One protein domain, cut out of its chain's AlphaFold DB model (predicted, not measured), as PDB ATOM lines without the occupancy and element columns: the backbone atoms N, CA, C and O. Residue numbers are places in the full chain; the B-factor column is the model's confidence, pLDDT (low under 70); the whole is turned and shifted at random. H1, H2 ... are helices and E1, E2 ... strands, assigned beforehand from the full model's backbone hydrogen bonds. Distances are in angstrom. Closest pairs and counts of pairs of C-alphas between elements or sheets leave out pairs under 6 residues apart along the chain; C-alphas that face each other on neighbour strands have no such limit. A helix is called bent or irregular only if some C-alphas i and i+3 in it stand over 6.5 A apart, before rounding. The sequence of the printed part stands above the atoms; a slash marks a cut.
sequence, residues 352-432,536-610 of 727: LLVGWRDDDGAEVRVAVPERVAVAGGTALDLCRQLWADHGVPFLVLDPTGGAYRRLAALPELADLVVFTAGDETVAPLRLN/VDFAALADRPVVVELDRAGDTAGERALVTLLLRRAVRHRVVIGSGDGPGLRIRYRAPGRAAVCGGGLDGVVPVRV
ATOM      1  N   LEU A 352     464.585 386.568 454.314       80.00
ATOM      2  CA  LEU A 352     463.674 385.971 453.375       80.00
ATOM      3  C   LEU A 352     462.642 385.197 454.178       80.00
ATOM      4  O   LEU A 352     462.995 384.312 454.962       80.00
ATOM      5  N   LEU A 353     461.371 385.538 454.002       86.19
ATOM      6  CA  LEU A 353     460.275 384.725 454.495       86.19
ATOM      7  C   LEU A 353     460.246 383.435 453.678       86.19
ATOM      8  O   LEU A 353     459.974 383.454 452.479       86.19
ATOM      9  N   VAL A 354     460.532 382.312 454.334       86.00
ATOM     10  CA  VAL A 354     460.490 380.989 453.699       86.00
ATOM     11  C   VAL A 354     459.102 380.362 453.822       86.00
ATOM     12  O   VAL A 354     458.680 379.599 452.953       86.00
ATOM     13  N   GLY A 355     458.388 380.673 454.904       86.50
ATOM     14  CA  GLY A 355     457.051 380.161 455.182       86.50
ATOM     15  C   GLY A 355     456.690 380.263 456.659       86.50
ATOM     16  O   GLY A 355     457.341 380.981 457.416       86.50
ATOM     17  N   TRP A 356     455.676 379.511 457.074       89.81
ATOM     18  CA  TRP A 356     455.188 379.451 458.457       89.81
ATOM     19  C   TRP A 356     455.398 378.058 459.030       89.81
ATOM     20  O   TRP A 356     455.148 377.068 458.342       89.81
ATOM     21  N   ARG A 357     455.864 377.952 460.272       87.94
ATOM     22  CA  ARG A 357     456.141 376.665 460.911       87.94
ATOM     23  C   ARG A 357     454.858 375.854 461.095       87.94
ATOM     24  O   ARG A 357     453.792 376.400 461.366       87.94
ATOM     25  N   ASP A 358     454.957 374.543 460.891       80.75
ATOM     26  CA  ASP A 358     453.788 373.652 460.884       80.75
ATOM     27  C   ASP A 358     453.126 373.466 462.266       80.75
ATOM     28  O   ASP A 358     451.954 373.098 462.324       80.75
ATOM     29  N   ASP A 359     453.865 373.677 463.354       80.69
ATOM     30  CA  ASP A 359     453.456 373.449 464.746       80.69
ATOM     31  C   ASP A 359     452.744 374.656 465.377       80.69
ATOM     32  O   ASP A 359     451.645 374.503 465.908       80.69
ATOM     33  N   ASP A 360     453.350 375.842 465.312       82.62
ATOM     34  CA  ASP A 360     452.885 377.060 465.987       82.62
ATOM     35  C   ASP A 360     452.427 378.168 465.021       82.62
ATOM     36  O   ASP A 360     451.845 379.165 465.448       82.62
ATOM     37  N   GLY A 361     452.646 377.990 463.715       82.94
ATOM     38  CA  GLY A 361     452.332 378.991 462.698       82.94
ATOM     39  C   GLY A 361     453.272 380.200 462.698       82.94
ATOM     40  O   GLY A 361     452.988 381.171 461.995       82.94
ATOM     41  N   ALA A 362     454.374 380.171 463.452       83.31
ATOM     42  CA  ALA A 362     455.337 381.261 463.495       83.31
ATOM     43  C   ALA A 362     456.046 381.426 462.146       83.31
ATOM     44  O   ALA A 362     456.351 380.452 461.452       83.31
ATOM     45  N   GLU A 363     456.343 382.670 461.772       87.12
ATOM     46  CA  GLU A 363     457.115 382.949 460.565       87.12
ATOM     47  C   GLU A 363     458.523 382.359 460.666       87.12
ATOM     48  O   GLU A 363     459.251 382.559 461.640       87.12
ATOM     49  N   VAL A 364     458.932 381.661 459.613       83.44
ATOM     50  CA  VAL A 364     460.293 381.168 459.441       83.44
ATOM     51  C   VAL A 364     460.980 382.074 458.434       83.44
ATOM     52  O   VAL A 364     460.800 381.944 457.220       83.44
ATOM     53  N   ARG A 365     461.762 383.014 458.965       83.06
ATOM     54  CA  ARG A 365     462.607 383.917 458.188       83.06
ATOM     55  C   ARG A 365     464.062 383.483 458.307       83.06
ATOM     56  O   ARG A 365     464.493 383.034 459.366       83.06
ATOM     57  N   VAL A 366     464.809 383.609 457.221       78.00
ATOM     58  CA  VAL A 366     466.235 383.258 457.158       78.00
ATOM     59  C   VAL A 366     467.024 384.443 456.639       78.00
ATOM     60  O   VAL A 366     466.523 385.173 455.788       78.00
ATOM     61  N   ALA A 367     468.244 384.644 457.128       73.88
ATOM     62  CA  ALA A 367     469.113 385.686 456.586       73.88
ATOM     63  C   ALA A 367     469.390 385.419 455.097       73.88
ATOM     64  O   ALA A 367     469.493 384.256 454.695       73.88
ATOM     65  N   VAL A 368     469.515 386.477 454.289       69.25
ATOM     66  CA  VAL A 368     469.865 386.378 452.864       69.25
ATOM     67  C   VAL A 368     471.182 385.601 452.720       69.25
ATOM     68  O   VAL A 368     472.227 386.075 453.170       69.25
ATOM     69  N   PRO A 369     471.161 384.392 452.132       66.25
ATOM     70  CA  PRO A 369     472.346 383.554 452.041       66.25
ATOM     71  C   PRO A 369     473.099 383.820 450.730       66.25
ATOM     72  O   PRO A 369     472.489 384.118 449.710       66.25
ATOM     73  N   GLU A 370     474.413 383.586 450.703       58.84
ATOM     74  CA  GLU A 370     475.209 383.654 449.461       58.84
ATOM     75  C   GLU A 370     474.814 382.585 448.423       58.84
ATOM     76  O   GLU A 370     475.165 382.676 447.249       58.84
ATOM     77  N   ARG A 371     474.127 381.517 448.847       57.88
ATOM     78  CA  ARG A 371     473.674 380.412 447.989       57.88
ATOM     79  C   ARG A 371     472.330 379.885 448.472       57.88
ATOM     80  O   ARG A 371     472.185 379.567 449.657       57.88
ATOM     81  N   VAL A 372     471.387 379.711 447.547       63.88
ATOM     82  CA  VAL A 372     470.091 379.085 447.820       63.88
ATOM     83  C   VAL A 372     469.905 377.873 446.913       63.88
ATOM     84  O   VAL A 372     469.969 377.972 445.691       63.88
ATOM     85  N   ALA A 373     469.622 376.718 447.501       60.03
ATOM     86  CA  ALA A 373     469.174 375.547 446.767       60.03
ATOM     87  C   ALA A 373     467.668 375.342 446.987       60.03
ATOM     88  O   ALA A 373     467.232 374.932 448.068       60.03
ATOM     89  N   VAL A 374     466.869 375.627 445.956       64.25
ATOM     90  CA  VAL A 374     465.404 375.476 445.980       64.25
ATOM     91  C   VAL A 374     464.959 374.632 444.796       64.25
ATOM     92  O   VAL A 374     465.425 374.826 443.676       64.25
ATOM     93  N   ALA A 375     464.020 373.723 445.034       53.03
ATOM     94  CA  ALA A 375     463.319 372.997 443.982       53.03
ATOM     95  C   ALA A 375     461.813 373.240 444.127       53.03
ATOM     96  O   ALA A 375     461.223 372.648 445.017       53.03
ATOM     97  N   GLY A 376     461.194 374.090 443.298       54.91
ATOM     98  CA  GLY A 376     459.746 374.375 443.333       54.91
ATOM     99  C   GLY A 376     459.391 375.872 443.371       54.91
ATOM    100  O   GLY A 376     460.270 376.728 443.333       54.91
ATOM    101  N   GLY A 377     458.092 376.195 443.439       59.19
ATOM    102  CA  GLY A 377     457.547 377.552 443.239       59.19
ATOM    103  C   GLY A 377     457.928 378.620 444.279       59.19
ATOM    104  O   GLY A 377     457.886 379.806 443.970       59.19
ATOM    105  N   THR A 378     458.377 378.235 445.474       69.12
ATOM    106  CA  THR A 378     458.833 379.164 446.532       69.12
ATOM    107  C   THR A 378     460.102 379.909 446.125       69.12
ATOM    108  O   THR A 378     460.368 380.995 446.623       69.12
ATOM    109  N   ALA A 379     460.863 379.384 445.163       76.94
ATOM    110  CA  ALA A 379     462.021 380.080 444.620       76.94
ATOM    111  C   ALA A 379     461.652 381.404 443.927       76.94
ATOM    112  O   ALA A 379     462.428 382.350 444.006       76.94
ATOM    113  N   LEU A 380     460.477 381.486 443.289       80.75
ATOM    114  CA  LEU A 380     460.006 382.704 442.619       80.75
ATOM    115  C   LEU A 380     459.750 383.826 443.625       80.75
ATOM    116  O   LEU A 380     460.207 384.948 443.423       80.75
ATOM    117  N   ASP A 381     459.070 383.511 444.727       82.75
ATOM    118  CA  ASP A 381     458.806 384.495 445.774       82.75
ATOM    119  C   ASP A 381     460.100 384.928 446.478       82.75
ATOM    120  O   ASP A 381     460.302 386.114 446.708       82.75
ATOM    121  N   LEU A 382     461.045 384.009 446.707       84.94
ATOM    122  CA  LEU A 382     462.368 384.367 447.232       84.94
ATOM    123  C   LEU A 382     463.143 385.295 446.284       84.94
ATOM    124  O   LEU A 382     463.772 386.238 446.751       84.94
ATOM    125  N   CYS A 383     463.083 385.065 444.967       85.31
ATOM    126  CA  CYS A 383     463.676 385.965 443.969       85.31
ATOM    127  C   CYS A 383     463.040 387.359 444.027       85.31
ATOM    128  O   CYS A 383     463.749 388.365 444.030       85.31
ATOM    129  N   ARG A 384     461.705 387.420 444.118       85.56
ATOM    130  CA  ARG A 384     460.975 388.680 444.283       85.56
ATOM    131  C   ARG A 384     461.409 389.396 445.559       85.56
ATOM    132  O   ARG A 384     461.771 390.559 445.471       85.56
ATOM    133  N   GLN A 385     461.434 388.711 446.704       84.50
ATOM    134  CA  GLN A 385     461.863 389.286 447.985       84.50
ATOM    135  C   GLN A 385     463.307 389.805 447.923       84.50
ATOM    136  O   GLN A 385     463.575 390.923 448.353       84.50
ATOM    137  N   LEU A 386     464.239 389.026 447.357       82.25
ATOM    138  CA  LEU A 386     465.643 389.428 447.209       82.25
ATOM    139  C   LEU A 386     465.769 390.772 446.494       82.25
ATOM    140  O   LEU A 386     466.482 391.646 446.976       82.25
ATOM    141  N   TRP A 387     465.057 390.953 445.385       81.75
ATOM    142  CA  TRP A 387     465.165 392.171 444.595       81.75
ATOM    143  C   TRP A 387     464.240 393.292 445.075       81.75
ATOM    144  O   TRP A 387     464.717 394.367 445.424       81.75
ATOM    145  N   ALA A 388     462.932 393.043 445.128       78.38
ATOM    146  CA  ALA A 388     461.928 394.060 445.423       78.38
ATOM    147  C   ALA A 388     462.012 394.570 446.867       78.38
ATOM    148  O   ALA A 388     461.827 395.762 447.102       78.38
ATOM    149  N   ASP A 389     462.317 393.685 447.822       77.81
ATOM    150  CA  ASP A 389     462.292 394.037 449.243       77.81
ATOM    151  C   ASP A 389     463.703 394.401 449.757       77.81
ATOM    152  O   ASP A 389     463.831 395.241 450.648       77.81
ATOM    153  N   HIS A 390     464.770 393.816 449.186       74.00
ATOM    154  CA  HIS A 390     466.149 393.969 449.693       74.00
ATOM    155  C   HIS A 390     467.164 394.557 448.695       74.00
ATOM    156  O   HIS A 390     468.291 394.869 449.093       74.00
ATOM    157  N   GLY A 391     466.811 394.720 447.415       73.50
ATOM    158  CA  GLY A 391     467.728 395.204 446.374       73.50
ATOM    159  C   GLY A 391     468.960 394.314 446.174       73.50
ATOM    160  O   GLY A 391     470.026 394.801 445.801       73.50
ATOM    161  N   VAL A 392     468.848 393.023 446.497       77.50
ATOM    162  CA  VAL A 392     469.919 392.036 446.372       77.50
ATOM    163  C   VAL A 392     469.831 391.379 444.993       77.50
ATOM    164  O   VAL A 392     468.861 390.667 444.709       77.50
ATOM    165  N   PRO A 393     470.840 391.561 444.127       79.44
ATOM    166  CA  PRO A 393     470.868 390.903 442.834       79.44
ATOM    167  C   PRO A 393     471.093 389.390 442.978       79.44
ATOM    168  O   PRO A 393     471.918 388.928 443.772       79.44
ATOM    169  N   PHE A 394     470.397 388.603 442.160       84.12
ATOM    170  CA  PHE A 394     470.476 387.141 442.168       84.12
ATOM    171  C   PHE A 394     470.764 386.570 440.776       84.12
ATOM    172  O   PHE A 394     470.532 387.226 439.762       84.12
ATOM    173  N   LEU A 395     471.245 385.325 440.735       86.25
ATOM    174  CA  LEU A 395     471.350 384.522 439.518       86.25
ATOM    175  C   LEU A 395     470.525 383.243 439.672       86.25
ATOM    176  O   LEU A 395     470.832 382.409 440.526       86.25
ATOM    177  N   VAL A 396     469.542 383.050 438.799       87.38
ATOM    178  CA  VAL A 396     468.841 381.773 438.641       87.38
ATOM    179  C   VAL A 396     469.439 381.010 437.467       87.38
ATOM    180  O   VAL A 396     469.541 381.539 436.364       87.38
ATOM    181  N   LEU A 397     469.786 379.746 437.699       86.94
ATOM    182  CA  LEU A 397     470.095 378.781 436.647       86.94
ATOM    183  C   LEU A 397     468.894 377.835 436.517       86.94
ATOM    184  O   LEU A 397     468.757 376.919 437.330       86.94
ATOM    185  N   ASP A 398     468.004 378.091 435.554       86.94
ATOM    186  CA  ASP A 398     466.729 377.381 435.366       86.94
ATOM    187  C   ASP A 398     466.898 376.194 434.396       86.94
ATOM    188  O   ASP A 398     466.962 376.401 433.184       86.94
ATOM    189  N   PRO A 399     466.958 374.938 434.883       81.81
ATOM    190  CA  PRO A 399     467.133 373.765 434.027       81.81
ATOM    191  C   PRO A 399     465.873 373.377 433.244       81.81
ATOM    192  O   PRO A 399     465.970 372.570 432.323       81.81
ATOM    193  N   THR A 400     464.699 373.868 433.652       77.81
ATOM    194  CA  THR A 400     463.402 373.507 433.061       77.81
ATOM    195  C   THR A 400     462.929 374.502 432.011       77.81
ATOM    196  O   THR A 400     462.151 374.115 431.144       77.81
ATOM    197  N   GLY A 401     463.416 375.744 432.085       74.06
ATOM    198  CA  GLY A 401     462.993 376.846 431.230       74.06
ATOM    199  C   GLY A 401     461.574 377.323 431.558       74.06
ATOM    200  O   GLY A 401     460.701 376.563 431.980       74.06
ATOM    201  N   GLY A 402     461.311 378.614 431.376       75.12
ATOM    202  CA  GLY A 402     459.959 379.170 431.404       75.12
ATOM    203  C   GLY A 402     459.397 379.515 432.785       75.12
ATOM    204  O   GLY A 402     458.487 380.342 432.870       75.12
ATOM    205  N   ALA A 403     459.921 378.952 433.878       79.38
ATOM    206  CA  ALA A 403     459.354 379.182 435.207       79.38
ATOM    207  C   ALA A 403     459.732 380.566 435.754       79.38
ATOM    208  O   ALA A 403     458.864 381.317 436.202       79.38
ATOM    209  N   TYR A 404     461.018 380.921 435.680       87.69
ATOM    210  CA  TYR A 404     461.539 382.152 436.284       87.69
ATOM    211  C   TYR A 404     461.460 383.367 435.368       87.69
ATOM    212  O   TYR A 404     461.401 384.483 435.876       87.69
ATOM    213  N   ARG A 405     461.340 383.190 434.043       89.62
ATOM    214  CA  ARG A 405     461.086 384.320 433.130       89.62
ATOM    215  C   ARG A 405     459.793 385.071 433.462       89.62
ATOM    216  O   ARG A 405     459.700 386.255 433.173       89.62
ATOM    217  N   ARG A 406     458.816 384.419 434.112       88.06
ATOM    218  CA  ARG A 406     457.560 385.053 434.564       88.06
ATOM    219  C   ARG A 406     457.798 386.209 435.540       88.06
ATOM    220  O   ARG A 406     456.997 387.134 435.578       88.06
ATOM    221  N   LEU A 407     458.913 386.196 436.277       89.00
ATOM    222  CA  LEU A 407     459.327 387.307 437.140       89.00
ATOM    223  C   LEU A 407     459.516 388.612 436.361       89.00
ATOM    224  O   LEU A 407     459.332 389.682 436.925       89.00
ATOM    225  N   ALA A 408     459.820 388.533 435.063       89.50
ATOM    226  CA  ALA A 408     460.006 389.699 434.212       89.50
ATOM    227  C   ALA A 408     458.705 390.505 434.041       89.50
ATOM    228  O   ALA A 408     458.763 391.695 433.739       89.50
ATOM    229  N   ALA A 409     457.538 389.891 434.256       87.44
ATOM    230  CA  ALA A 409     456.252 390.580 434.194       87.44
ATOM    231  C   ALA A 409     455.969 391.491 435.401       87.44
ATOM    232  O   ALA A 409     455.023 392.277 435.360       87.44
ATOM    233  N   LEU A 410     456.750 391.377 436.479       85.31
ATOM    234  CA  LEU A 410     456.586 392.206 437.667       85.31
ATOM    235  C   LEU A 410     457.240 393.581 437.456       85.31
ATOM    236  O   LEU A 410     458.422 393.629 437.107       85.31
ATOM    237  N   PRO A 411     456.527 394.699 437.699       82.94
ATOM    238  CA  PRO A 411     457.093 396.040 437.557       82.94
ATOM    239  C   PRO A 411     458.324 396.277 438.438       82.94
ATOM    240  O   PRO A 411     459.244 396.975 438.020       82.94
ATOM    241  N   GLU A 412     458.377 395.672 439.631       81.44
ATOM    242  CA  GLU A 412     459.523 395.813 440.537       81.44
ATOM    243  C   GLU A 412     460.785 395.107 440.007       81.44
ATOM    244  O   GLU A 412     461.891 395.400 440.448       81.44
ATOM    245  N   LEU A 413     460.632 394.192 439.044       85.12
ATOM    246  CA  LEU A 413     461.696 393.419 438.394       85.12
ATOM    247  C   LEU A 413     461.900 393.851 436.932       85.12
ATOM    248  O   LEU A 413     462.310 393.047 436.094       85.12
ATOM    249  N   ALA A 414     461.650 395.125 436.617       83.19
ATOM    250  CA  ALA A 414     461.882 395.679 435.281       83.19
ATOM    251  C   ALA A 414     463.336 395.494 434.794       83.19
ATOM    252  O   ALA A 414     463.556 395.273 433.604       83.19
ATOM    253  N   ASP A 415     464.302 395.503 435.719       83.81
ATOM    254  CA  ASP A 415     465.734 395.326 435.440       83.81
ATOM    255  C   ASP A 415     466.174 393.857 435.304       83.81
ATOM    256  O   ASP A 415     467.357 393.586 435.077       83.81
ATOM    257  N   LEU A 416     465.250 392.897 435.446       90.56
ATOM    258  CA  LEU A 416     465.545 391.473 435.293       90.56
ATOM    259  C   LEU A 416     466.008 391.158 433.873       90.56
ATOM    260  O   LEU A 416     465.264 391.311 432.901       90.56
ATOM    261  N   VAL A 417     467.218 390.614 433.780       91.38
ATOM    262  CA  VAL A 417     467.772 390.099 432.532       91.38
ATOM    263  C   VAL A 417     467.496 388.603 432.440       91.38
ATOM    264  O   VAL A 417     467.832 387.838 433.344       91.38
ATOM    265  N   VAL A 418     466.897 388.177 431.334       92.75
ATOM    266  CA  VAL A 418     466.661 386.762 431.037       92.75
ATOM    267  C   VAL A 418     467.517 386.370 429.842       92.75
ATOM    268  O   VAL A 418     467.479 387.045 428.817       92.75
ATOM    269  N   PHE A 419     468.251 385.272 429.978       92.81
ATOM    270  CA  PHE A 419     468.986 384.630 428.900       92.81
ATOM    271  C   PHE A 419     468.443 383.226 428.632       92.81
ATOM    272  O   PHE A 419     468.147 382.483 429.565       92.81
ATOM    273  N   THR A 420     468.394 382.839 427.364       92.06
ATOM    274  CA  THR A 420     468.056 381.505 426.865       92.06
ATOM    275  C   THR A 420     469.316 380.856 426.300       92.06
ATOM    276  O   THR A 420     469.652 381.029 425.126       92.06
ATOM    277  N   ALA A 421     470.072 380.150 427.142       90.75
ATOM    278  CA  ALA A 421     471.315 379.527 426.704       90.75
ATOM    279  C   ALA A 421     471.026 378.462 425.635       90.75
ATOM    280  O   ALA A 421     470.150 377.615 425.800       90.75
ATOM    281  N   GLY A 422     471.775 378.521 424.536       85.75
ATOM    282  CA  GLY A 422     471.641 377.634 423.383       85.75
ATOM    283  C   GLY A 422     470.553 378.016 422.381       85.75
ATOM    284  O   GLY A 422     470.483 377.393 421.326       85.75
ATOM    285  N   ASP A 423     469.753 379.053 422.655       85.69
ATOM    286  CA  ASP A 423     468.740 379.550 421.724       85.69
ATOM    287  C   ASP A 423     469.080 380.954 421.212       85.69
ATOM    288  O   ASP A 423     468.957 381.957 421.918       85.69
ATOM    289  N   GLU A 424     469.483 381.001 419.945       78.19
ATOM    290  CA  GLU A 424     469.872 382.217 419.229       78.19
ATOM    291  C   GLU A 424     468.687 383.116 418.862       78.19
ATOM    292  O   GLU A 424     468.888 384.255 418.459       78.19
ATOM    293  N   THR A 425     467.453 382.623 418.980       77.88
ATOM    294  CA  THR A 425     466.261 383.296 418.450       77.88
ATOM    295  C   THR A 425     465.459 384.051 419.508       77.88
ATOM    296  O   THR A 425     464.533 384.787 419.155       77.88
ATOM    297  N   VAL A 426     465.778 383.877 420.796       85.44
ATOM    298  CA  VAL A 426     465.014 384.450 421.916       85.44
ATOM    299  C   VAL A 426     465.844 385.477 422.686       85.44
ATOM    300  O   VAL A 426     465.673 386.672 422.462       85.44
ATOM    301  N   ALA A 427     466.734 385.047 423.580       89.19
ATOM    302  CA  ALA A 427     467.582 385.928 424.386       89.19
ATOM    303  C   ALA A 427     468.976 385.296 424.603       89.19
ATOM    304  O   ALA A 427     469.278 384.807 425.690       89.19
ATOM    305  N   PRO A 428     469.818 385.218 423.563       87.31
ATOM    306  CA  PRO A 428     471.024 384.391 423.585       87.31
ATOM    307  C   PRO A 428     472.089 384.819 424.605       87.31
ATOM    308  O   PRO A 428     472.301 385.999 424.863       87.31
ATOM    309  N   LEU A 429     472.827 383.838 425.135       88.62
ATOM    310  CA  LEU A 429     473.949 384.037 426.061       88.62
ATOM    311  C   LEU A 429     475.289 383.737 425.384       88.62
ATOM    312  O   LEU A 429     475.392 382.810 424.579       88.62
ATOM    313  N   ARG A 430     476.338 384.475 425.759       87.62
ATOM    314  CA  ARG A 430     477.719 384.230 425.321       87.62
ATOM    315  C   ARG A 430     478.641 384.072 426.513       87.62
ATOM    316  O   ARG A 430     478.728 384.954 427.364       87.62
ATOM    317  N   LEU A 431     479.359 382.963 426.558       89.81
ATOM    318  CA  LEU A 431     480.360 382.689 427.576       89.81
ATOM    319  C   LEU A 431     481.568 382.063 426.895       89.81
ATOM    320  O   LEU A 431     481.474 380.921 426.471       89.81
ATOM    321  N   ASN A 432     482.706 382.756 426.851       90.31
ATOM    322  CA  ASN A 432     483.947 382.128 426.414       90.31
ATOM    323  C   ASN A 432     484.598 381.428 427.619       90.31
ATOM    324  O   ASN A 432     485.185 382.108 428.465       90.31
ATOM    325  N   VAL A 536     479.867 387.572 427.817       84.31
ATOM    326  CA  VAL A 536     479.080 388.724 428.289       84.31
ATOM    327  C   VAL A 536     479.775 389.358 429.488       84.31
ATOM    328  O   VAL A 536     480.400 388.658 430.292       84.31
ATOM    329  N   ASP A 537     479.673 390.680 429.615       78.00
ATOM    330  CA  ASP A 537     480.225 391.381 430.766       78.00
ATOM    331  C   ASP A 537     479.404 391.046 432.023       78.00
ATOM    332  O   ASP A 537     478.408 391.688 432.366       78.00
ATOM    333  N   PHE A 538     479.822 389.988 432.718       74.75
ATOM    334  CA  PHE A 538     479.201 389.568 433.969       74.75
ATOM    335  C   PHE A 538     479.375 390.601 435.090       74.75
ATOM    336  O   PHE A 538     478.598 390.558 436.044       74.75
ATOM    337  N   ALA A 539     480.344 391.524 434.988       70.06
ATOM    338  CA  ALA A 539     480.476 392.630 435.931       70.06
ATOM    339  C   ALA A 539     479.390 393.685 435.681       70.06
ATOM    340  O   ALA A 539     478.751 394.116 436.633       70.06
ATOM    341  N   ALA A 540     479.082 394.005 434.420       69.50
ATOM    342  CA  ALA A 540     477.941 394.862 434.075       69.50
ATOM    343  C   ALA A 540     476.582 394.254 434.484       69.50
ATOM    344  O   ALA A 540     475.606 394.971 434.707       69.50
ATOM    345  N   LEU A 541     476.504 392.923 434.610       74.31
ATOM    346  CA  LEU A 541     475.329 392.218 435.136       74.31
ATOM    347  C   LEU A 541     475.278 392.136 436.661       74.31
ATOM    348  O   LEU A 541     474.270 391.642 437.169       74.31
ATOM    349  N   ALA A 542     476.327 392.539 437.386       68.69
ATOM    350  CA  ALA A 542     476.471 392.270 438.819       68.69
ATOM    351  C   ALA A 542     475.321 392.852 439.653       68.69
ATOM    352  O   ALA A 542     474.849 392.182 440.577       68.69
ATOM    353  N   ASP A 543     474.795 394.008 439.249       74.12
ATOM    354  CA  ASP A 543     473.791 394.766 440.004       74.12
ATOM    355  C   ASP A 543     472.347 394.534 439.538       74.12
ATOM    356  O   ASP A 543     471.431 395.175 440.035       74.12
ATOM    357  N   ARG A 544     472.110 393.600 438.605       80.81
ATOM    358  CA  ARG A 544     470.765 393.297 438.072       80.81
ATOM    359  C   ARG A 544     470.366 391.855 438.319       80.81
ATOM    360  O   ARG A 544     471.213 390.993 438.126       80.81
ATOM    361  N   PRO A 545     469.115 391.519 438.649       88.75
ATOM    362  CA  PRO A 545     468.729 390.120 438.737       88.75
ATOM    363  C   PRO A 545     468.878 389.446 437.361       88.75
ATOM    364  O   PRO A 545     468.607 390.058 436.327       88.75
ATOM    365  N   VAL A 546     469.346 388.196 437.344       90.19
ATOM    366  CA  VAL A 546     469.589 387.431 436.113       90.19
ATOM    367  C   VAL A 546     468.941 386.055 436.201       90.19
ATOM    368  O   VAL A 546     469.110 385.334 437.184       90.19
ATOM    369  N   VAL A 547     468.249 385.658 435.140       91.44
ATOM    370  CA  VAL A 547     467.766 384.292 434.918       91.44
ATOM    371  C   VAL A 547     468.455 383.746 433.675       91.44
ATOM    372  O   VAL A 547     468.411 384.373 432.624       91.44
ATOM    373  N   VAL A 548     469.079 382.576 433.782       91.50
ATOM    374  CA  VAL A 548     469.607 381.827 432.637       91.50
ATOM    375  C   VAL A 548     468.830 380.532 432.511       91.50
ATOM    376  O   VAL A 548     468.895 379.671 433.388       91.50
ATOM    377  N   GLU A 549     468.108 380.393 431.413       92.38
ATOM    378  CA  GLU A 549     467.385 379.185 431.052       92.38
ATOM    379  C   GLU A 549     468.325 378.223 430.333       92.38
ATOM    380  O   GLU A 549     469.072 378.610 429.432       92.38
ATOM    381  N   LEU A 550     468.327 376.976 430.795       90.19
ATOM    382  CA  LEU A 550     469.299 375.949 430.432       90.19
ATOM    383  C   LEU A 550     468.651 374.730 429.766       90.19
ATOM    384  O   LEU A 550     469.359 373.781 429.421       90.19
ATOM    385  N   ASP A 551     467.329 374.732 429.577       88.75
ATOM    386  CA  ASP A 551     466.582 373.644 428.934       88.75
ATOM    387  C   ASP A 551     467.057 373.404 427.494       88.75
ATOM    388  O   ASP A 551     467.165 372.254 427.067       88.75
ATOM    389  N   ARG A 552     467.442 374.483 426.794       89.50
ATOM    390  CA  ARG A 552     467.978 374.471 425.421       89.50
ATOM    391  C   ARG A 552     469.509 374.560 425.344       89.50
ATOM    392  O   ARG A 552     470.052 374.598 424.251       89.50
ATOM    393  N   ALA A 553     470.233 374.537 426.470       87.12
ATOM    394  CA  ALA A 553     471.683 374.803 426.499       87.12
ATOM    395  C   ALA A 553     472.572 373.694 425.902       87.12
ATOM    396  O   ALA A 553     473.785 373.858 425.795       87.12
ATOM    397  N   GLY A 554     471.999 372.548 425.550       87.56
ATOM    398  CA  GLY A 554     472.709 371.423 424.951       87.56
ATOM    399  C   GLY A 554     471.758 370.270 424.670       87.56
ATOM    400  O   GLY A 554     470.722 370.150 425.331       87.56
ATOM    401  N   ASP A 555     472.124 369.403 423.733       85.25
ATOM    402  CA  ASP A 555     471.304 368.262 423.320       85.25
ATOM    403  C   ASP A 555     471.379 367.144 424.366       85.25
ATOM    404  O   ASP A 555     470.379 366.511 424.729       85.25
ATOM    405  N   THR A 556     472.560 366.957 424.957       85.81
ATOM    406  CA  THR A 556     472.791 365.942 425.989       85.81
ATOM    407  C   THR A 556     472.762 366.516 427.408       85.81
ATOM    408  O   THR A 556     473.057 367.686 427.658       85.81
ATOM    409  N   ALA A 557     472.462 365.663 428.395       83.94
ATOM    410  CA  ALA A 557     472.548 366.045 429.806       83.94
ATOM    411  C   ALA A 557     473.974 366.467 430.217       83.94
ATOM    412  O   ALA A 557     474.125 367.342 431.067       83.94
ATOM    413  N   GLY A 558     475.003 365.873 429.600       85.12
ATOM    414  CA  GLY A 558     476.404 366.236 429.828       85.12
ATOM    415  C   GLY A 558     476.736 367.641 429.325       85.12
ATOM    416  O   GLY A 558     477.358 368.409 430.047       85.12
ATOM    417  N   GLU A 559     476.256 368.022 428.138       88.38
ATOM    418  CA  GLU A 559     476.438 369.380 427.597       88.38
ATOM    419  C   GLU A 559     475.732 370.436 428.455       88.38
ATOM    420  O   GLU A 559     476.350 371.427 428.842       88.38
ATOM    421  N   ARG A 560     474.473 370.191 428.850       88.88
ATOM    422  CA  ARG A 560     473.750 371.095 429.764       88.88
ATOM    423  C   ARG A 560     474.462 371.226 431.111       88.88
ATOM    424  O   ARG A 560     474.583 372.332 431.645       88.88
ATOM    425  N   ALA A 561     474.980 370.121 431.655       87.06
ATOM    426  CA  ALA A 561     475.777 370.137 432.880       87.06
ATOM    427  C   ALA A 561     477.076 370.938 432.708       87.06
ATOM    428  O   ALA A 561     477.409 371.738 433.582       87.06
ATOM    429  N   LEU A 562     477.773 370.785 431.578       89.19
ATOM    430  CA  LEU A 562     478.985 371.540 431.268       89.19
ATOM    431  C   LEU A 562     478.706 373.047 431.224       89.19
ATOM    432  O   LEU A 562     479.367 373.799 431.939       89.19
ATOM    433  N   VAL A 563     477.706 373.487 430.451       89.88
ATOM    434  CA  VAL A 563     477.316 374.909 430.366       89.88
ATOM    435  C   VAL A 563     476.985 375.457 431.755       89.88
ATOM    436  O   VAL A 563     477.490 376.508 432.150       89.88
ATOM    437  N   THR A 564     476.218 374.704 432.548       88.38
ATOM    438  CA  THR A 564     475.868 375.074 433.928       88.38
ATOM    439  C   THR A 564     477.106 375.253 434.813       88.38
ATOM    440  O   THR A 564     477.204 376.231 435.557       88.38
ATOM    441  N   LEU A 565     478.062 374.319 434.760       87.50
ATOM    442  CA  LEU A 565     479.291 374.364 435.559       87.50
ATOM    443  C   LEU A 565     480.188 375.543 435.161       87.50
ATOM    444  O   LEU A 565     480.727 376.225 436.035       87.50
ATOM    445  N   LEU A 566     480.310 375.808 433.860       88.69
ATOM    446  CA  LEU A 566     481.087 376.929 433.335       88.69
ATOM    447  C   LEU A 566     480.463 378.277 433.730       88.69
ATOM    448  O   LEU A 566     481.179 379.160 434.203       88.69
ATOM    449  N   LEU A 567     479.135 378.412 433.658       85.50
ATOM    450  CA  LEU A 567     478.422 379.613 434.111       85.50
ATOM    451  C   LEU A 567     478.585 379.863 435.611       85.50
ATOM    452  O   LEU A 567     478.901 380.980 436.023       85.50
ATOM    453  N   ARG A 568     478.445 378.819 436.440       79.38
ATOM    454  CA  ARG A 568     478.672 378.917 437.896       79.38
ATOM    455  C   ARG A 568     480.075 379.408 438.240       79.38
ATOM    456  O   ARG A 568     480.267 380.035 439.276       79.38
ATOM    457  N   ARG A 569     481.061 379.094 437.402       77.31
ATOM    458  CA  ARG A 569     482.445 379.534 437.584       77.31
ATOM    459  C   ARG A 569     482.656 380.982 437.143       77.31
ATOM    460  O   ARG A 569     483.430 381.686 437.795       77.31
ATOM    461  N   ALA A 570     482.010 381.385 436.049       72.38
ATOM    462  CA  ALA A 570     482.099 382.730 435.485       72.38
ATOM    463  C   ALA A 570     481.477 383.783 436.412       72.38
ATOM    464  O   ALA A 570     481.997 384.888 436.537       72.38
ATOM    465  N   VAL A 571     480.413 383.415 437.126       68.94
ATOM    466  CA  VAL A 571     479.702 384.316 438.032       68.94
ATOM    467  C   VAL A 571     480.159 384.090 439.473       68.94
ATOM    468  O   VAL A 571     479.656 383.216 440.179       68.94
ATOM    469  N   ARG A 572     481.134 384.883 439.928       56.84
ATOM    470  CA  ARG A 572     481.555 384.927 441.340       56.84
ATOM    471  C   ARG A 572     480.800 386.051 442.064       56.84
ATOM    472  O   ARG A 572     480.549 387.086 441.462       56.84
ATOM    473  N   HIS A 573     480.475 385.855 443.347       52.91
ATOM    474  CA  HIS A 573     479.868 386.864 444.246       52.91
ATOM    475  C   HIS A 573     478.371 387.185 444.052       52.91
ATOM    476  O   HIS A 573     477.954 388.316 444.276       52.91
ATOM    477  N   ARG A 574     477.537 386.200 443.689       58.72
ATOM    478  CA  ARG A 574     476.069 386.370 443.635       58.72
ATOM    479  C   ARG A 574     475.343 385.292 444.415       58.72
ATOM    480  O   ARG A 574     475.846 384.171 444.512       58.72
ATOM    481  N   VAL A 575     474.125 385.608 444.863       52.62
ATOM    482  CA  VAL A 575     473.185 384.592 445.341       52.62
ATOM    483  C   VAL A 575     472.797 383.706 444.164       52.62
ATOM    484  O   VAL A 575     472.032 384.111 443.290       52.62
ATOM    485  N   VAL A 576     473.368 382.503 444.119       56.44
ATOM    486  CA  VAL A 576     473.043 381.507 443.092       56.44
ATOM    487  C   VAL A 576     471.859 380.677 443.569       56.44
ATOM    488  O   VAL A 576     471.934 380.054 444.633       56.44
ATOM    489  N   ILE A 577     470.802 380.653 442.760       61.53
ATOM    490  CA  ILE A 577     469.583 379.874 442.974       61.53
ATOM    491  C   ILE A 577     469.540 378.737 441.948       61.53
ATOM    492  O   ILE A 577     469.598 378.968 440.739       61.53
ATOM    493  N   GLY A 578     469.448 377.495 442.422       62.09
ATOM    494  CA  GLY A 578     469.303 376.327 441.550       62.09
ATOM    495  C   GLY A 578     469.156 375.008 442.307       62.09
ATOM    496  O   GLY A 578     469.092 374.976 443.534       62.09
ATOM    497  N   SER A 579     469.132 373.895 441.578       56.50
ATOM    498  CA  SER A 579     469.146 372.544 442.146       56.50
ATOM    499  C   SER A 579     470.590 372.118 442.493       56.50
ATOM    500  O   SER A 579     471.479 372.129 441.638       56.50
ATOM    501  N   GLY A 580     470.878 371.785 443.760       53.12
ATOM    502  CA  GLY A 580     472.199 371.274 444.170       53.12
ATOM    503  C   GLY A 580     472.436 371.123 445.682       53.12
ATOM    504  O   GLY A 580     471.716 371.698 446.492       53.12
ATOM    505  N   ASP A 581     473.490 370.376 446.045       44.84
ATOM    506  CA  ASP A 581     473.874 369.995 447.423       44.84
ATOM    507  C   ASP A 581     474.983 370.891 448.034       44.84
ATOM    508  O   ASP A 581     475.998 370.414 448.540       44.84
ATOM    509  N   GLY A 582     474.827 372.218 447.972       50.91
ATOM    510  CA  GLY A 582     475.768 373.171 448.592       50.91
ATOM    511  C   GLY A 582     475.465 373.488 450.072       50.91
ATOM    512  O   GLY A 582     474.341 373.260 450.519       50.91
ATOM    513  N   PRO A 583     476.411 374.084 450.834       46.50
ATOM    514  CA  PRO A 583     476.240 374.444 452.255       46.50
ATOM    515  C   PRO A 583     475.308 375.659 452.519       46.50
ATOM    516  O   PRO A 583     475.434 376.323 453.541       46.50
ATOM    517  N   GLY A 584     474.383 375.970 451.603       66.94
ATOM    518  CA  GLY A 584     473.476 377.126 451.673       66.94
ATOM    519  C   GLY A 584     472.092 376.825 452.263       66.94
ATOM    520  O   GLY A 584     471.853 375.752 452.824       66.94
ATOM    521  N   LEU A 585     471.162 377.776 452.106       73.00
ATOM    522  CA  LEU A 585     469.742 377.578 452.425       73.00
ATOM    523  C   LEU A 585     469.164 376.485 451.519       73.00
ATOM    524  O   LEU A 585     469.262 376.584 450.296       73.00
ATOM    525  N   ARG A 586     468.555 375.456 452.110       73.38
ATOM    526  CA  ARG A 586     467.936 374.328 451.404       73.38
ATOM    527  C   ARG A 586     466.458 374.244 451.735       73.38
ATOM    528  O   ARG A 586     466.094 374.206 452.908       73.38
ATOM    529  N   ILE A 587     465.622 374.147 450.704       76.44
ATOM    530  CA  ILE A 587     464.170 373.977 450.834       76.44
ATOM    531  C   ILE A 587     463.756 372.715 450.075       76.44
ATOM    532  O   ILE A 587     463.903 372.635 448.855       76.44
ATOM    533  N   ARG A 588     463.228 371.720 450.797       77.81
ATOM    534  CA  ARG A 588     462.790 370.432 450.240       77.81
ATOM    535  C   ARG A 588     461.295 370.231 450.442       77.81
ATOM    536  O   ARG A 588     460.846 370.069 451.573       77.81
ATOM    537  N   TYR A 589     460.532 370.165 449.358       74.56
ATOM    538  CA  TYR A 589     459.093 369.910 449.430       74.56
ATOM    539  C   TYR A 589     458.791 368.493 449.918       74.56
ATOM    540  O   TYR A 589     459.457 367.528 449.537       74.56
ATOM    541  N   ARG A 590     457.774 368.388 450.776       77.69
ATOM    542  CA  ARG A 590     457.220 367.122 451.282       77.69
ATOM    543  C   ARG A 590     455.851 366.820 450.671       77.69
ATOM    544  O   ARG A 590     455.537 365.658 450.447       77.69
ATOM    545  N   ALA A 591     455.055 367.859 450.419       78.75
ATOM    546  CA  ALA A 591     453.719 367.814 449.821       78.75
ATOM    547  C   ALA A 591     453.395 369.197 449.206       78.75
ATOM    548  O   ALA A 591     454.127 370.154 449.480       78.75
ATOM    549  N   PRO A 592     452.324 369.351 448.403       76.31
ATOM    550  CA  PRO A 592     451.881 370.668 447.941       76.31
ATOM    551  C   PRO A 592     451.721 371.647 449.115       76.31
ATOM    552  O   PRO A 592     451.110 371.312 450.128       76.31
ATOM    553  N   GLY A 593     452.344 372.825 449.012       77.94
ATOM    554  CA  GLY A 593     452.329 373.847 450.065       77.94
ATOM    555  C   GLY A 593     453.147 373.527 451.328       77.94
ATOM    556  O   GLY A 593     453.151 374.335 452.251       77.94
ATOM    557  N   ARG A 594     453.855 372.386 451.405       84.88
ATOM    558  CA  ARG A 594     454.650 371.988 452.585       84.88
ATOM    559  C   ARG A 594     456.085 371.615 452.233       84.88
ATOM    560  O   ARG A 594     456.325 370.762 451.375       84.88
ATOM    561  N   ALA A 595     457.042 372.169 452.967       84.00
ATOM    562  CA  ALA A 595     458.469 371.925 452.792       84.00
ATOM    563  C   ALA A 595     459.202 371.715 454.124       84.00
ATOM    564  O   ALA A 595     458.671 371.931 455.205       84.00
ATOM    565  N   ALA A 596     460.446 371.260 454.036       84.25
ATOM    566  CA  ALA A 596     461.411 371.264 455.119       84.25
ATOM    567  C   ALA A 596     462.592 372.149 454.735       84.25
ATOM    568  O   ALA A 596     463.142 372.004 453.640       84.25
ATOM    569  N   VAL A 597     462.967 373.043 455.642       82.19
ATOM    570  CA  VAL A 597     463.992 374.066 455.440       82.19
ATOM    571  C   VAL A 597     465.171 373.779 456.355       82.19
ATOM    572  O   VAL A 597     464.976 373.433 457.518       82.19
ATOM    573  N   CYS A 598     466.394 373.916 455.854       78.75
ATOM    574  CA  CYS A 598     467.598 373.898 456.683       78.75
ATOM    575  C   CYS A 598     468.687 374.814 456.110       78.75
ATOM    576  O   CYS A 598     468.691 375.113 454.916       78.75
ATOM    577  N   GLY A 599     469.625 375.248 456.956       71.50
ATOM    578  CA  GLY A 599     470.615 376.271 456.591       71.50
ATOM    579  C   GLY A 599     470.058 377.694 456.716       71.50
ATOM    580  O   GLY A 599     468.960 377.888 457.230       71.50
ATOM    581  N   GLY A 600     470.827 378.705 456.298       65.69
ATOM    582  CA  GLY A 600     470.405 380.115 456.398       65.69
ATOM    583  C   GLY A 600     470.284 380.648 457.835       65.69
ATOM    584  O   GLY A 600     469.490 381.551 458.086       65.69
ATOM    585  N   GLY A 601     471.039 380.070 458.779       64.94
ATOM    586  CA  GLY A 601     471.018 380.445 460.200       64.94
ATOM    587  C   GLY A 601     470.010 379.678 461.066       64.94
ATOM    588  O   GLY A 601     469.853 380.013 462.233       64.94
ATOM    589  N   LEU A 602     469.329 378.662 460.521       70.12
ATOM    590  CA  LEU A 602     468.412 377.805 461.282       70.12
ATOM    591  C   LEU A 602     469.142 376.680 462.031       70.12
ATOM    592  O   LEU A 602     469.965 375.967 461.445       70.12
ATOM    593  N   ASP A 603     468.740 376.444 463.282       72.00
ATOM    594  CA  ASP A 603     469.168 375.296 464.087       72.00
ATOM    595  C   ASP A 603     468.420 374.022 463.662       72.00
ATOM    596  O   ASP A 603     467.371 373.656 464.193       72.00
ATOM    597  N   GLY A 604     468.968 373.330 462.663       79.12
ATOM    598  CA  GLY A 604     468.446 372.051 462.182       79.12
ATOM    599  C   GLY A 604     467.405 372.172 461.064       79.12
ATOM    600  O   GLY A 604     467.423 373.102 460.260       79.12
ATOM    601  N   VAL A 605     466.549 371.151 460.941       84.06
ATOM    602  CA  VAL A 605     465.546 371.044 459.869       84.06
ATOM    603  C   VAL A 605     464.180 371.475 460.393       84.06
ATOM    604  O   VAL A 605     463.622 370.814 461.266       84.06
ATOM    605  N   VAL A 606     463.610 372.526 459.807       86.38
ATOM    606  CA  VAL A 606     462.324 373.110 460.211       86.38
ATOM    607  C   VAL A 606     461.243 372.784 459.169       86.38
ATOM    608  O   VAL A 606     461.402 373.149 458.002       86.38
ATOM    609  N   PRO A 607     460.148 372.083 459.527       87.31
ATOM    610  CA  PRO A 607     459.001 371.901 458.642       87.31
ATOM    611  C   PRO A 607     458.183 373.196 458.544       87.31
ATOM    612  O   PRO A 607     457.836 373.798 459.562       87.31
ATOM    613  N   VAL A 608     457.871 373.617 457.320       86.94
ATOM    614  CA  VAL A 608     457.151 374.862 457.040       86.94
ATOM    615  C   VAL A 608     456.049 374.654 456.008       86.94
ATOM    616  O   VAL A 608     456.196 373.894 455.045       86.94
ATOM    617  N   ARG A 609     454.969 375.410 456.162       87.50
ATOM    618  CA  ARG A 609     454.019 375.723 455.105       87.50
ATOM    619  C   ARG A 609     454.586 376.864 454.274       87.50
ATOM    620  O   ARG A 609     454.824 377.947 454.805       87.50
ATOM    621  N   VAL A 610     454.838 376.614 452.998       82.94
ATOM    622  CA  VAL A 610     455.421 377.618 452.101       82.94
ATOM    623  C   VAL A 610     454.337 378.517 451.493       82.94
ATOM    624  O   VAL A 610     453.203 378.054 451.338       82.94
TER     625      VAL A 610
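Overview. This is residues 352 to 432 and 536 to 610 of the 727 residues of an uncharacterized protein of Actinobacteria bacterium (UniProt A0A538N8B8). One strongly twisted sheet of ten strands extends along the longest axis and curls like part of a barrel; at one end the hairpin E1 and E2 folds back over it by way of E10. H1 sits in the curl with H2 next to it on the same face, and H3 only grazes the sheet. The printed part has 156 residues, with three named helices and ten named strands in the order E1 E2 E3 H1 E4 H2 E5 E6 H3 E7 E8 E9 E10. The sheet is mixed, in the order E2 E1 E10 E9 E8 E3 E7 E4 E6 E5, and the class is mixed, helices and strands. The whole is compact, with a radius of gyration of the C-alphas of 15.7 A and spans of 50 by 33 by 25 A.

Along the chain. The sheet holds E1, residues 352 to 357, from C-alpha 352 at (463.674, 385.971, 453.375); E2, 363 to 367; E3, 371 to 374; E4, 394 to 398; E5, 417 to 420; E6, 546 to 549; E7, 575 to 578; E8, 585 to 591, 18.9 A long; E9, 594 to 599, 17.0 A; and E10, 602 to 609, 15.8 A, ending with C-alpha 609 at (454.019, 375.723, 455.105). H1 is residues 378 to 389, 15.5 A; H2 is 404 to 409; H3 is 557 to 570, 20.0 A.

Arrangement. It is a folded sheet, bent back on itself: E2 and E1 face E9 E8 E3 E7 E4 E6 E5, with E10 as the hinge, which bends by 81 degrees at residue 605. E8 E9 E10 form a meander, each strand the antiparallel neighbour of the one before; N 588 and O 596 are 2.9 A apart, N 597 and O 606 2.8 A. E1 is antiparallel to E10, N 609 to O 356 2.7 A, and to E2, N 354 to O 364 2.9 A. From E8 to E5 neighbours are parallel: N 373 to O 585, 2.8 A; N 372 to O 576, 3.0 A; N 395 to O 575, 2.9 A; N 396 to O 546, 2.8 A; N 547 to O 417, 2.9 A. E3 H1 E4, E4 H2 E5 and E6 H3 E7 are split strand-helix-strand units, two strands running the same way with another between them in the sheet, each crossover right-handed. The sheet curls round H1; the closest C-alphas of H1 and E1, Leu 382 and Leu 352, are 6.5 A apart. H2 has a height over the sheet of 9.2 A. H1, with residues 380 to 384 alone, and H2 only just touch, with 3 pairs of C-alphas within 8 A, the closest Leu 380 and Tyr 404 at 6.5 A, at a steep tilt of 43 degrees, the same way. H3 grazes the sheet with residues 564 to 568, and is apart from H1 and H2. In H1 and H3 every O i to N i+4 pair is within hydrogen-bond range; in H2 0 of 2 are, but 3 of 3 O i to N i+3 pairs.

Size, cuts and confidence. The C-alphas farthest apart, of Asp 360 and Asn 432, are 50.6 A apart. Residues 433 to 535 are not printed; C-alphas 432 and 536 are 8.4 A apart across this cut. Of the links that are printed whole, none is long. Mean pLDDT of the printed part is 79.0; 29 residues are under 70, among them 368 to 378 and 571 to 584.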